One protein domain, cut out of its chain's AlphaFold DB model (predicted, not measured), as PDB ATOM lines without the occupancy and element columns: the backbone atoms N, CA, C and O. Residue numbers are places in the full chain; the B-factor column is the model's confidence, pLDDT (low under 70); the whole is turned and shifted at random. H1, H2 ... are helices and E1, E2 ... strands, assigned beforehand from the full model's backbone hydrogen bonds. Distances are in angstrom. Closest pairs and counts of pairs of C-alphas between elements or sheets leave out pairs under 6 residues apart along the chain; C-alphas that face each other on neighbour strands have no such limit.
ATOM      1  N   CYS A 107      91.857 -14.347  62.501       72.12
ATOM      2  CA  CYS A 107      92.953 -13.765  63.275       72.12
ATOM      3  C   CYS A 107      92.544 -13.377  64.692       72.12
ATOM      4  O   CYS A 107      93.400 -13.063  65.515       72.12
ATOM      5  N   ALA A 108      91.242 -13.358  64.972       67.00
ATOM      6  CA  ALA A 108      90.747 -13.154  66.316       67.00
ATOM      7  C   ALA A 108      90.753 -14.488  67.067       67.00
ATOM      8  O   ALA A 108      89.976 -15.396  66.774       67.00
ATOM      9  N   THR A 109      91.602 -14.594  68.082       59.41
ATOM     10  CA  THR A 109      91.405 -15.561  69.161       59.41
ATOM     11  C   THR A 109      90.277 -15.054  70.057       59.41
ATOM     12  O   THR A 109      90.470 -14.073  70.770       59.41
ATOM     13  N   GLY A 110      89.115 -15.712  70.035       63.59
ATOM     14  CA  GLY A 110      88.066 -15.505  71.043       63.59
ATOM     15  C   GLY A 110      86.732 -14.937  70.560       63.59
ATOM     16  O   GLY A 110      85.861 -14.727  71.400       63.59
ATOM     17  N   LEU A 111      86.525 -14.727  69.254       61.72
ATOM     18  CA  LEU A 111      85.172 -14.459  68.758       61.72
ATOM     19  C   LEU A 111      84.340 -15.750  68.793       61.72
ATOM     20  O   LEU A 111      84.847 -16.815  68.415       61.72
ATOM     21  N   PRO A 112      83.084 -15.696  69.268       62.31
ATOM     22  CA  PRO A 112      82.217 -16.861  69.276       62.31
ATOM     23  C   PRO A 112      82.016 -17.338  67.834       62.31
ATOM     24  O   PRO A 112      81.667 -16.560  66.953       62.31
ATOM     25  N   ALA A 113      82.209 -18.635  67.586       61.81
ATOM     26  CA  ALA A 113      82.186 -19.269  66.259       61.81
ATOM     27  C   ALA A 113      80.818 -19.230  65.526       61.81
ATOM     28  O   ALA A 113      80.577 -20.023  64.617       61.81
ATOM     29  N   ARG A 114      79.890 -18.365  65.946       61.31
ATOM     30  CA  ARG A 114      78.490 -18.309  65.507       61.31
ATOM     31  C   ARG A 114      77.982 -16.886  65.265       61.31
ATOM     32  O   ARG A 114      76.800 -16.614  65.452       61.31
ATOM     33  N   GLU A 115      78.854 -15.976  64.861       69.75
ATOM     34  CA  GLU A 115      78.397 -14.674  64.379       69.75
ATOM     35  C   GLU A 115      77.864 -14.772  62.949       69.75
ATOM     36  O   GLU A 115      78.330 -15.572  62.136       69.75
ATOM     37  N   ASP A 116      76.836 -13.975  62.667       76.00
ATOM     38  CA  ASP A 116      76.216 -13.883  61.351       76.00
ATOM     39  C   ASP A 116      77.275 -13.465  60.310       76.00
ATOM     40  O   ASP A 116      77.905 -12.417  60.487       76.00
ATOM     41  N   PRO A 117      77.479 -14.222  59.214       68.62
ATOM     42  CA  PRO A 117      78.410 -13.839  58.148       68.62
ATOM     43  C   PRO A 117      78.051 -12.505  57.472       68.62
ATOM     44  O   PRO A 117      78.873 -11.930  56.748       68.62
ATOM     45  N   ALA A 118      76.833 -11.992  57.676       72.19
ATOM     46  CA  ALA A 118      76.441 -10.660  57.239       72.19
ATOM     47  C   ALA A 118      77.081  -9.537  58.076       72.19
ATOM     48  O   ALA A 118      77.226  -8.419  57.560       72.19
ATOM     49  N   ASN A 119      77.493  -9.819  59.319       81.62
ATOM     50  CA  ASN A 119      78.091  -8.841  60.220       81.62
ATOM     51  C   ASN A 119      79.443  -8.355  59.669       81.62
ATOM     52  O   ASN A 119      80.309  -9.134  59.269       81.62
ATOM     53  N   ALA A 120      79.616  -7.034  59.636       77.75
ATOM     54  CA  ALA A 120      80.843  -6.404  59.175       77.75
ATOM     55  C   ALA A 120      82.052  -6.808  60.032       77.75
ATOM     56  O   ALA A 120      83.134  -6.973  59.474       77.75
ATOM     57  N   GLU A 121      81.873  -7.024  61.340       77.75
ATOM     58  CA  GLU A 121      82.983  -7.379  62.235       77.75
ATOM     59  C   GLU A 121      83.613  -8.730  61.881       77.75
ATOM     60  O   GLU A 121      84.835  -8.822  61.787       77.75
ATOM     61  N   VAL A 122      82.811  -9.742  61.537       81.75
ATOM     62  CA  VAL A 122      83.314 -11.068  61.126       81.75
ATOM     63  C   VAL A 122      84.264 -10.960  59.927       81.75
ATOM     64  O   VAL A 122      85.298 -11.626  59.881       81.75
ATOM     65  N   ARG A 123      83.962 -10.065  58.978       80.31
ATOM     66  CA  ARG A 123      84.785  -9.832  57.778       80.31
ATOM     67  C   ARG A 123      86.105  -9.129  58.091       80.31
ATOM     68  O   ARG A 123      87.091  -9.352  57.394       80.31
ATOM     69  N   LEU A 124      86.148  -8.296  59.134       85.19
ATOM     70  CA  LEU A 124      87.378  -7.624  59.571       85.19
ATOM     71  C   LEU A 124      88.384  -8.602  60.196       85.19
ATOM     72  O   LEU A 124      89.581  -8.315  60.237       85.19
ATOM     73  N   HIS A 125      87.925  -9.773  60.642       87.25
ATOM     74  CA  HIS A 125      88.758 -10.787  61.291       87.25
ATOM     75  C   HIS A 125      89.128 -11.973  60.396       87.25
ATOM     76  O   HIS A 125      89.816 -12.889  60.861       87.25
ATOM     77  N   ASP A 126      88.705 -11.967  59.130       86.00
ATOM     78  CA  ASP A 126      89.021 -13.021  58.171       86.00
ATOM     79  C   ASP A 126      90.501 -12.958  57.753       86.00
ATOM     80  O   ASP A 126      90.938 -12.074  57.011       86.00
ATOM     81  N   GLY A 127      91.291 -13.921  58.230       86.69
ATOM     82  CA  GLY A 127      92.722 -14.019  57.937       86.69
ATOM     83  C   GLY A 127      93.032 -14.552  56.544       86.69
ATOM     84  O   GLY A 127      94.203 -14.598  56.153       86.69
ATOM     85  N   THR A 128      92.013 -14.966  55.792       88.50
ATOM     86  CA  THR A 128      92.171 -15.482  54.432       88.50
ATOM     87  C   THR A 128      92.135 -14.394  53.367       88.50
ATOM     88  O   THR A 128      92.651 -14.638  52.274       88.50
ATOM     89  N   LEU A 129      91.625 -13.199  53.694       91.56
ATOM     90  CA  LEU A 129      91.534 -12.069  52.770       91.56
ATOM     91  C   LEU A 129      92.910 -11.635  52.246       91.56
ATOM     92  O   LEU A 129      93.837 -11.325  53.002       91.56
ATOM     93  N   ARG A 130      93.026 -11.562  50.919       92.06
ATOM     94  CA  ARG A 130      94.220 -11.141  50.179       92.06
ATOM     95  C   ARG A 130      93.961  -9.873  49.378       92.06
ATOM     96  O   ARG A 130      92.838  -9.555  48.998       92.06
ATOM     97  N   ALA A 131      95.030  -9.125  49.108       94.19
ATOM     98  CA  ALA A 131      94.951  -7.921  48.287       94.19
ATOM     99  C   ALA A 131      94.273  -8.220  46.936       94.19
ATOM    100  O   ALA A 131      94.759  -9.055  46.175       94.19
ATOM    101  N   GLY A 132      93.200  -7.493  46.629       94.56
ATOM    102  CA  GLY A 132      92.402  -7.668  45.416       94.56
ATOM    103  C   GLY A 132      91.119  -8.480  45.604       94.56
ATOM    104  O   GLY A 132      90.265  -8.427  44.717       94.56
ATOM    105  N   ASP A 133      90.942  -9.156  46.742       95.19
ATOM    106  CA  ASP A 133      89.704  -9.873  47.041       95.19
ATOM    107  C   ASP A 133      88.523  -8.899  47.137       95.19
ATOM    108  O   ASP A 133      88.657  -7.759  47.597       95.19
ATOM    109  N   SER A 134      87.360  -9.350  46.667       95.88
ATOM    110  CA  SER A 134      86.124  -8.569  46.654       95.88
ATOM    111  C   SER A 134      85.169  -9.083  47.724       95.88
ATOM    112  O   SER A 134      84.926 -10.282  47.828       95.88
ATOM    113  N   VAL A 135      84.617  -8.165  48.507       94.06
ATOM    114  CA  VAL A 135      83.719  -8.433  49.625       94.06
ATOM    115  C   VAL A 135      82.387  -7.755  49.347       94.06
ATOM    116  O   VAL A 135      82.317  -6.544  49.138       94.06
ATOM    117  N   VAL A 136      81.322  -8.550  49.342       93.56
ATOM    118  CA  VAL A 136      79.957  -8.083  49.100       93.56
ATOM    119  C   VAL A 136      79.341  -7.631  50.424       93.56
ATOM    120  O   VAL A 136      79.310  -8.395  51.391       93.56
ATOM    121  N   THR A 137      78.854  -6.393  50.478       90.75
ATOM    122  CA  THR A 137      78.213  -5.810  51.663       90.75
ATOM    123  C   THR A 137      76.796  -5.327  51.360       90.75
ATOM    124  O   THR A 137      76.318  -5.326  50.222       90.75
ATOM    125  N   THR A 138      76.099  -4.882  52.405       88.00
ATOM    126  CA  THR A 138      74.814  -4.194  52.268       88.00
ATOM    127  C   THR A 138      74.935  -2.848  51.566       88.00
ATOM    128  O   THR A 138      73.926  -2.343  51.106       88.00
ATOM    129  N   ASP A 139      76.121  -2.272  51.409       88.62
ATOM    130  CA  ASP A 139      76.269  -0.960  50.768       88.62
ATOM    131  C   ASP A 139      76.762  -1.071  49.324       88.62
ATOM    132  O   ASP A 139      76.532  -0.171  48.520       88.62
ATOM    133  N   GLY A 140      77.384  -2.195  48.967       93.44
ATOM    134  CA  GLY A 140      77.892  -2.447  47.624       93.44
ATOM    135  C   GLY A 140      79.003  -3.484  47.636       93.44
ATOM    136  O   GLY A 140      79.089  -4.317  48.542       93.44
ATOM    137  N   ILE A 141      79.867  -3.432  46.629       95.81
ATOM    138  CA  ILE A 141      81.031  -4.317  46.552       95.81
ATOM    139  C   ILE A 141      82.279  -3.520  46.936       95.81
ATOM    140  O   ILE A 141      82.606  -2.487  46.345       95.81
ATOM    141  N   LEU A 142      83.004  -4.021  47.931       95.81
ATOM    142  CA  LEU A 142      84.264  -3.455  48.394       95.81
ATOM    143  C   LEU A 142      85.431  -4.353  47.986       95.81
ATOM    144  O   LEU A 142      85.290  -5.563  47.881       95.81
ATOM    145  N   VAL A 143      86.604  -3.766  47.780       96.56
ATOM    146  CA  VAL A 143      87.836  -4.462  47.396       96.56
ATOM    147  C   VAL A 143      88.874  -4.268  48.490       96.56
ATOM    148  O   VAL A 143      89.136  -3.135  48.909       96.56
ATOM    149  N   PHE A 144      89.487  -5.360  48.936       95.88
ATOM    150  CA  PHE A 144      90.500  -5.341  49.983       95.88
ATOM    151  C   PHE A 144      91.875  -4.927  49.428       95.88
ATOM    152  O   PHE A 144      92.383  -5.495  48.462       95.88
ATOM    153  N   LYS A 145      92.514  -3.921  50.037       95.00
ATOM    154  CA  LYS A 145      93.829  -3.396  49.615       95.00
ATOM    155  C   LYS A 145      95.011  -4.267  50.047       95.00
ATOM    156  O   LYS A 145      96.087  -4.113  49.472       95.00
ATOM    157  N   GLY A 146      94.835  -5.105  51.072       85.56
ATOM    158  CA  GLY A 146      95.858  -6.021  51.591       85.56
ATOM    159  C   GLY A 146      97.079  -5.362  52.223       85.56
ATOM    160  O   GLY A 146      98.202  -5.761  51.928       85.56
ATOM    161  N   ARG A 147      96.880  -4.338  53.063       72.75
ATOM    162  CA  ARG A 147      97.988  -3.623  53.726       72.75
ATOM    163  C   ARG A 147      98.067  -3.803  55.243       72.75
ATOM    164  O   ARG A 147      99.121  -3.501  55.794       72.75
ATOM    165  N   ALA A 148      97.016  -4.284  55.904       70.88
ATOM    166  CA  ALA A 148      97.012  -4.454  57.353       70.88
ATOM    167  C   ALA A 148      97.352  -5.890  57.763       70.88
ATOM    168  O   ALA A 148      96.888  -6.858  57.158       70.88
ATOM    169  N   ALA A 149      98.165  -6.012  58.817       77.06
ATOM    170  CA  ALA A 149      98.176  -7.216  59.630       77.06
ATOM    171  C   ALA A 149      96.831  -7.285  60.356       77.06
ATOM    172  O   ALA A 149      96.339  -6.280  60.856       77.06
ATOM    173  N   CYS A 150      96.241  -8.467  60.368       81.00
ATOM    174  CA  CYS A 150      94.935  -8.696  60.950       81.00
ATOM    175  C   CYS A 150      94.920  -8.345  62.457       81.00
ATOM    176  O   CYS A 150      95.904  -8.656  63.137       81.00
ATOM    177  N   PRO A 151      93.847  -7.746  63.008       88.75
ATOM    178  CA  PRO A 151      92.546  -7.466  62.386       88.75
ATOM    179  C   PRO A 151      92.586  -6.360  61.322       88.75
ATOM    180  O   PRO A 151      93.316  -5.378  61.448       88.75
ATOM    181  N   HIS A 152      91.799  -6.533  60.260       90.00
ATOM    182  CA  HIS A 152      91.693  -5.562  59.168       90.00
ATOM    183  C   HIS A 152      90.883  -4.344  59.607       90.00
ATOM    184  O   HIS A 152      89.967  -4.454  60.421       90.00
ATOM    185  N   ASN A 153      91.175  -3.177  59.035       91.31
ATOM    186  CA  ASN A 153      90.424  -1.953  59.302       91.31
ATOM    187  C   ASN A 153      89.478  -1.627  58.145       91.31
ATOM    188  O   ASN A 153      89.747  -1.941  56.988       91.31
ATOM    189  N   ALA A 154      88.410  -0.872  58.424       90.19
ATOM    190  CA  ALA A 154      87.490  -0.396  57.386       90.19
ATOM    191  C   ALA A 154      88.202   0.391  56.259       90.19
ATOM    192  O   ALA A 154      87.806   0.318  55.100       90.19
ATOM    193  N   SER A 155      89.298   1.099  56.567       92.19
ATOM    194  CA  SER A 155      90.116   1.836  55.586       92.19
ATOM    195  C   SER A 155      90.866   0.950  54.580       92.19
ATOM    196  O   SER A 155      91.323   1.443  53.533       92.19
ATOM    197  N   ASP A 156      91.006  -0.342  54.884       93.19
ATOM    198  CA  ASP A 156      91.623  -1.332  54.001       93.19
ATOM    199  C   ASP A 156      90.681  -1.777  52.882       93.19
ATOM    200  O   ASP A 156      91.133  -2.357  51.897       93.19
ATOM    201  N   PHE A 157      89.401  -1.428  52.982       94.19
ATOM    202  CA  PHE A 157      88.388  -1.688  51.974       94.19
ATOM    203  C   PHE A 157      88.127  -0.424  51.150       94.19
ATOM    204  O   PHE A 157      88.073   0.694  51.669       94.19
ATOM    205  N   VAL A 158      87.999  -0.579  49.834       96.19
ATOM    206  CA  VAL A 158      87.648   0.516  48.916       96.19
ATOM    207  C   VAL A 158      86.597   0.086  47.922       96.19
ATOM    208  O   VAL A 158      86.633  -1.034  47.435       96.19
ATOM    209  N   GLY A 159      85.705   1.005  47.559       96.69
ATOM    210  CA  GLY A 159      84.760   0.771  46.472       96.69
ATOM    211  C   GLY A 159      85.457   0.523  45.130       96.69
ATOM    212  O   GLY A 159      86.577   1.000  44.888       96.69
ATOM    213  N   ILE A 160      84.763  -0.185  44.236       97.31
ATOM    214  CA  ILE A 160      85.272  -0.643  42.931       97.31
ATOM    215  C   ILE A 160      85.907   0.497  42.107       97.31
ATOM    216  O   ILE A 160      86.968   0.317  41.501       97.31
ATOM    217  N   GLY A 161      85.306   1.694  42.117       95.19
ATOM    218  CA  GLY A 161      85.783   2.857  41.355       95.19
ATOM    219  C   GLY A 161      87.150   3.401  41.794       95.19
ATOM    220  O   GLY A 161      87.861   4.008  40.992       95.19
ATOM    221  N   HIS A 162      87.552   3.154  43.042       95.88
ATOM    222  CA  HIS A 162      88.840   3.594  43.595       95.88
ATOM    223  C   HIS A 162      89.856   2.455  43.734       95.88
ATOM    224  O   HIS A 162      91.020   2.698  44.066       95.88
ATOM    225  N   ALA A 163      89.437   1.215  43.478       96.56
ATOM    226  CA  ALA A 163      90.290   0.047  43.569       96.56
ATOM    227  C   ALA A 163      91.245  -0.064  42.366       96.56
ATOM    228  O   ALA A 163      90.896   0.190  41.202       96.56
ATOM    229  N   LYS A 164      92.478  -0.503  42.644       95.94
ATOM    230  CA  LYS A 164      93.494  -0.774  41.621       95.94
ATOM    231  C   LYS A 164      93.259  -2.157  41.007       95.94
ATOM    232  O   LYS A 164      93.988  -3.100  41.288       95.94
ATOM    233  N   LEU A 165      92.223  -2.252  40.180       96.12
ATOM    234  CA  LEU A 165      91.830  -3.465  39.467       96.12
ATOM    235  C   LEU A 165      92.119  -3.363  37.960       96.12
ATOM    236  O   LEU A 165      92.091  -2.249  37.412       96.12
ATOM    237  N   PRO A 166      92.340  -4.503  37.273       97.62
ATOM    238  CA  PRO A 166      92.267  -4.573  35.817       97.62
ATOM    239  C   PRO A 166      90.912  -4.064  35.315       97.62
ATOM    240  O   PRO A 166      89.884  -4.279  35.960       97.62
ATOM    241  N   THR A 167      90.895  -3.407  34.154       97.56
ATOM    242  CA  THR A 167      89.670  -2.811  33.591       97.56
ATOM    243  C   THR A 167      88.553  -3.837  33.418       97.56
ATOM    244  O   THR A 167      87.416  -3.558  33.776       97.56
ATOM    245  N   GLN A 168      88.882  -5.044  32.947       97.50
ATOM    246  CA  GLN A 168      87.906  -6.121  32.772       97.50
ATOM    247  C   GLN A 168      87.247  -6.516  34.102       97.50
ATOM    248  O   GLN A 168      86.024  -6.557  34.191       97.50
ATOM    249  N   THR A 169      88.044  -6.735  35.152       97.44
ATOM    250  CA  THR A 169      87.544  -7.059  36.496       97.44
ATOM    251  C   THR A 169      86.710  -5.919  37.069       97.44
ATOM    252  O   THR A 169      85.641  -6.163  37.617       97.44
ATOM    253  N   ARG A 170      87.158  -4.666  36.907       97.81
ATOM    254  CA  ARG A 170      86.404  -3.488  37.361       97.81
ATOM    255  C   ARG A 170      85.017  -3.440  36.718       97.81
ATOM    256  O   ARG A 170      84.039  -3.282  37.437       97.81
ATOM    257  N   ASN A 171      84.938  -3.617  35.399       97.75
ATOM    258  CA  ASN A 171      83.671  -3.571  34.667       97.75
ATOM    259  C   ASN A 171      82.723  -4.698  35.102       97.75
ATOM    260  O   ASN A 171      81.536  -4.449  35.298       97.75
ATOM    261  N   ALA A 172      83.245  -5.913  35.306       97.38
ATOM    262  CA  ALA A 172      82.453  -7.049  35.780       97.38
ATOM    263  C   ALA A 172      81.897  -6.823  37.198       97.38
ATOM    264  O   ALA A 172      80.728  -7.089  37.469       97.38
ATOM    265  N   LEU A 173      82.712  -6.283  38.108       97.38
ATOM    266  CA  LEU A 173      82.245  -5.955  39.455       97.38
ATOM    267  C   LEU A 173      81.222  -4.811  39.440       97.38
ATOM    268  O   LEU A 173      80.236  -4.874  40.165       97.38
ATOM    269  N   GLN A 174      81.401  -3.807  38.577       97.38
ATOM    270  CA  GLN A 174      80.417  -2.733  38.406       97.38
ATOM    271  C   GLN A 174      79.074  -3.259  37.883       97.38
ATOM    272  O   GLN A 174      78.030  -2.859  38.390       97.38
ATOM    273  N   SER A 175      79.066  -4.185  36.917       96.56
ATOM    274  CA  SER A 175      77.812  -4.771  36.421       96.56
ATOM    275  C   SER A 175      77.079  -5.588  37.489       96.56
ATOM    276  O   SER A 175      75.847  -5.560  37.559       96.56
ATOM    277  N   LEU A 176      77.827  -6.276  38.357       95.38
ATOM    278  CA  LEU A 176      77.255  -6.987  39.501       95.38
ATOM    279  C   LEU A 176      76.679  -6.011  40.533       95.38
ATOM    280  O   LEU A 176      75.552  -6.204  40.985       95.38
ATOM    281  N   GLU A 177      77.399  -4.935  40.851       95.44
ATOM    282  CA  GLU A 177      76.931  -3.894  41.775       95.44
ATOM    283  C   GLU A 177      75.634  -3.228  41.283       95.44
ATOM    284  O   GLU A 177      74.695  -3.062  42.063       95.44
ATOM    285  N   HIS A 178      75.528  -2.943  39.981       94.56
ATOM    286  CA  HIS A 178      74.294  -2.429  39.381       94.56
ATOM    287  C   HIS A 178      73.123  -3.409  39.518       94.56
ATOM    288  O   HIS A 178      72.019  -2.999  39.877       94.56
ATOM    289  N   THR A 179      73.358  -4.702  39.290       92.06
ATOM    290  CA  THR A 179      72.325  -5.740  39.454       92.06
ATOM    291  C   THR A 179      71.869  -5.848  40.913       92.06
ATOM    292  O   THR A 179      70.672  -5.916  41.191       92.06
ATOM    293  N   MET A 180      72.807  -5.790  41.862       89.88
ATOM    294  CA  MET A 180      72.495  -5.802  43.294       89.88
ATOM    295  C   MET A 180      71.669  -4.588  43.730       89.88
ATOM    296  O   MET A 180      70.790  -4.712  44.581       89.88
ATOM    297  N   GLN A 181      71.948  -3.413  43.165       89.81
ATOM    298  CA  GLN A 181      71.179  -2.198  43.438       89.81
ATOM    299  C   GLN A 181      69.785  -2.258  42.806       89.81
ATOM    300  O   GLN A 181      68.817  -1.867  43.454       89.81
ATOM    301  N   ALA A 182      69.655  -2.814  41.598       87.94
ATOM    302  CA  ALA A 182      68.362  -3.002  40.937       87.94
ATOM    303  C   ALA A 182      67.439  -3.972  41.701       87.94
ATOM    304  O   ALA A 182      66.231  -3.763  41.755       87.94
ATOM    305  N   GLY A 183      67.991  -4.992  42.361       80.06
ATOM    306  CA  GLY A 183      67.212  -5.893  43.222       80.06
ATOM    307  C   GLY A 183      66.719  -5.261  44.532       80.06
ATOM    308  O   GLY A 183      65.901  -5.856  45.227       80.06
ATOM    309  N   ARG A 184      67.216  -4.068  44.892       78.00
ATOM    310  CA  ARG A 184      66.797  -3.334  46.099       78.00
ATOM    311  C   ARG A 184      65.727  -2.301  45.858       78.00
ATOM    312  O   ARG A 184      65.147  -1.827  46.833       78.00
ATOM    313  N   THR A 185      65.473  -1.934  44.604       73.62
ATOM    314  CA  THR A 185      64.216  -1.266  44.288       73.62
ATOM    315  C   THR A 185      63.128  -2.209  44.774       73.62
ATOM    316  O   THR A 185      63.078  -3.338  44.278       73.62
TER     317      THR A 185
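AT A GLANCE: This is residues 107 to 185 of the 204 residues of an uncharacterized protein of Methylocystis parvus (UniProt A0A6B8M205). There is little regular structure: the loop of residues 107 to 119 and short H1 make one end, the small sheet E1, E2, E3 the middle, long H2 the other end. Of 79 printed residues, 31 are in named elements, mixed, ordered H1, E1, E2, E3, H2; the strands form a meander, each antiparallel to the one before. It is only just compact, close to loose, with radius of gyration of the C-alphas 13.5 A and spans 38 by 29 by 17 A.

IN THESE COORDINATES: H1, residues 120 to 124, begins at C-alpha 120 (80.843, -6.404, 59.175). E1 is residues 134 to 136, E2 141 to 144, E3 157 to 159. H2, residues 167 to 182, 22.5 A long, ends at C-alpha 182 (68.362, -3.002, 40.937).

HOW THE PARTS SIT: Inner E2 forms hairpins with E1 and E3; N 135 and O 142, and N 143 and O 158, are each 2.8 A apart, within hydrogen-bond range. H2 only grazes the sheet; the closest C-alphas of E2 and H2, Ile 141 and Glu 177, are 6.3 A apart. H1 and H2 are apart; in both, every O i to N i+4 pair is within hydrogen-bond range.

THE WHOLE: The printed part has no cut. The E2 to E3 link is long. Residues 108 to 115 and 117 have pLDDT under 70.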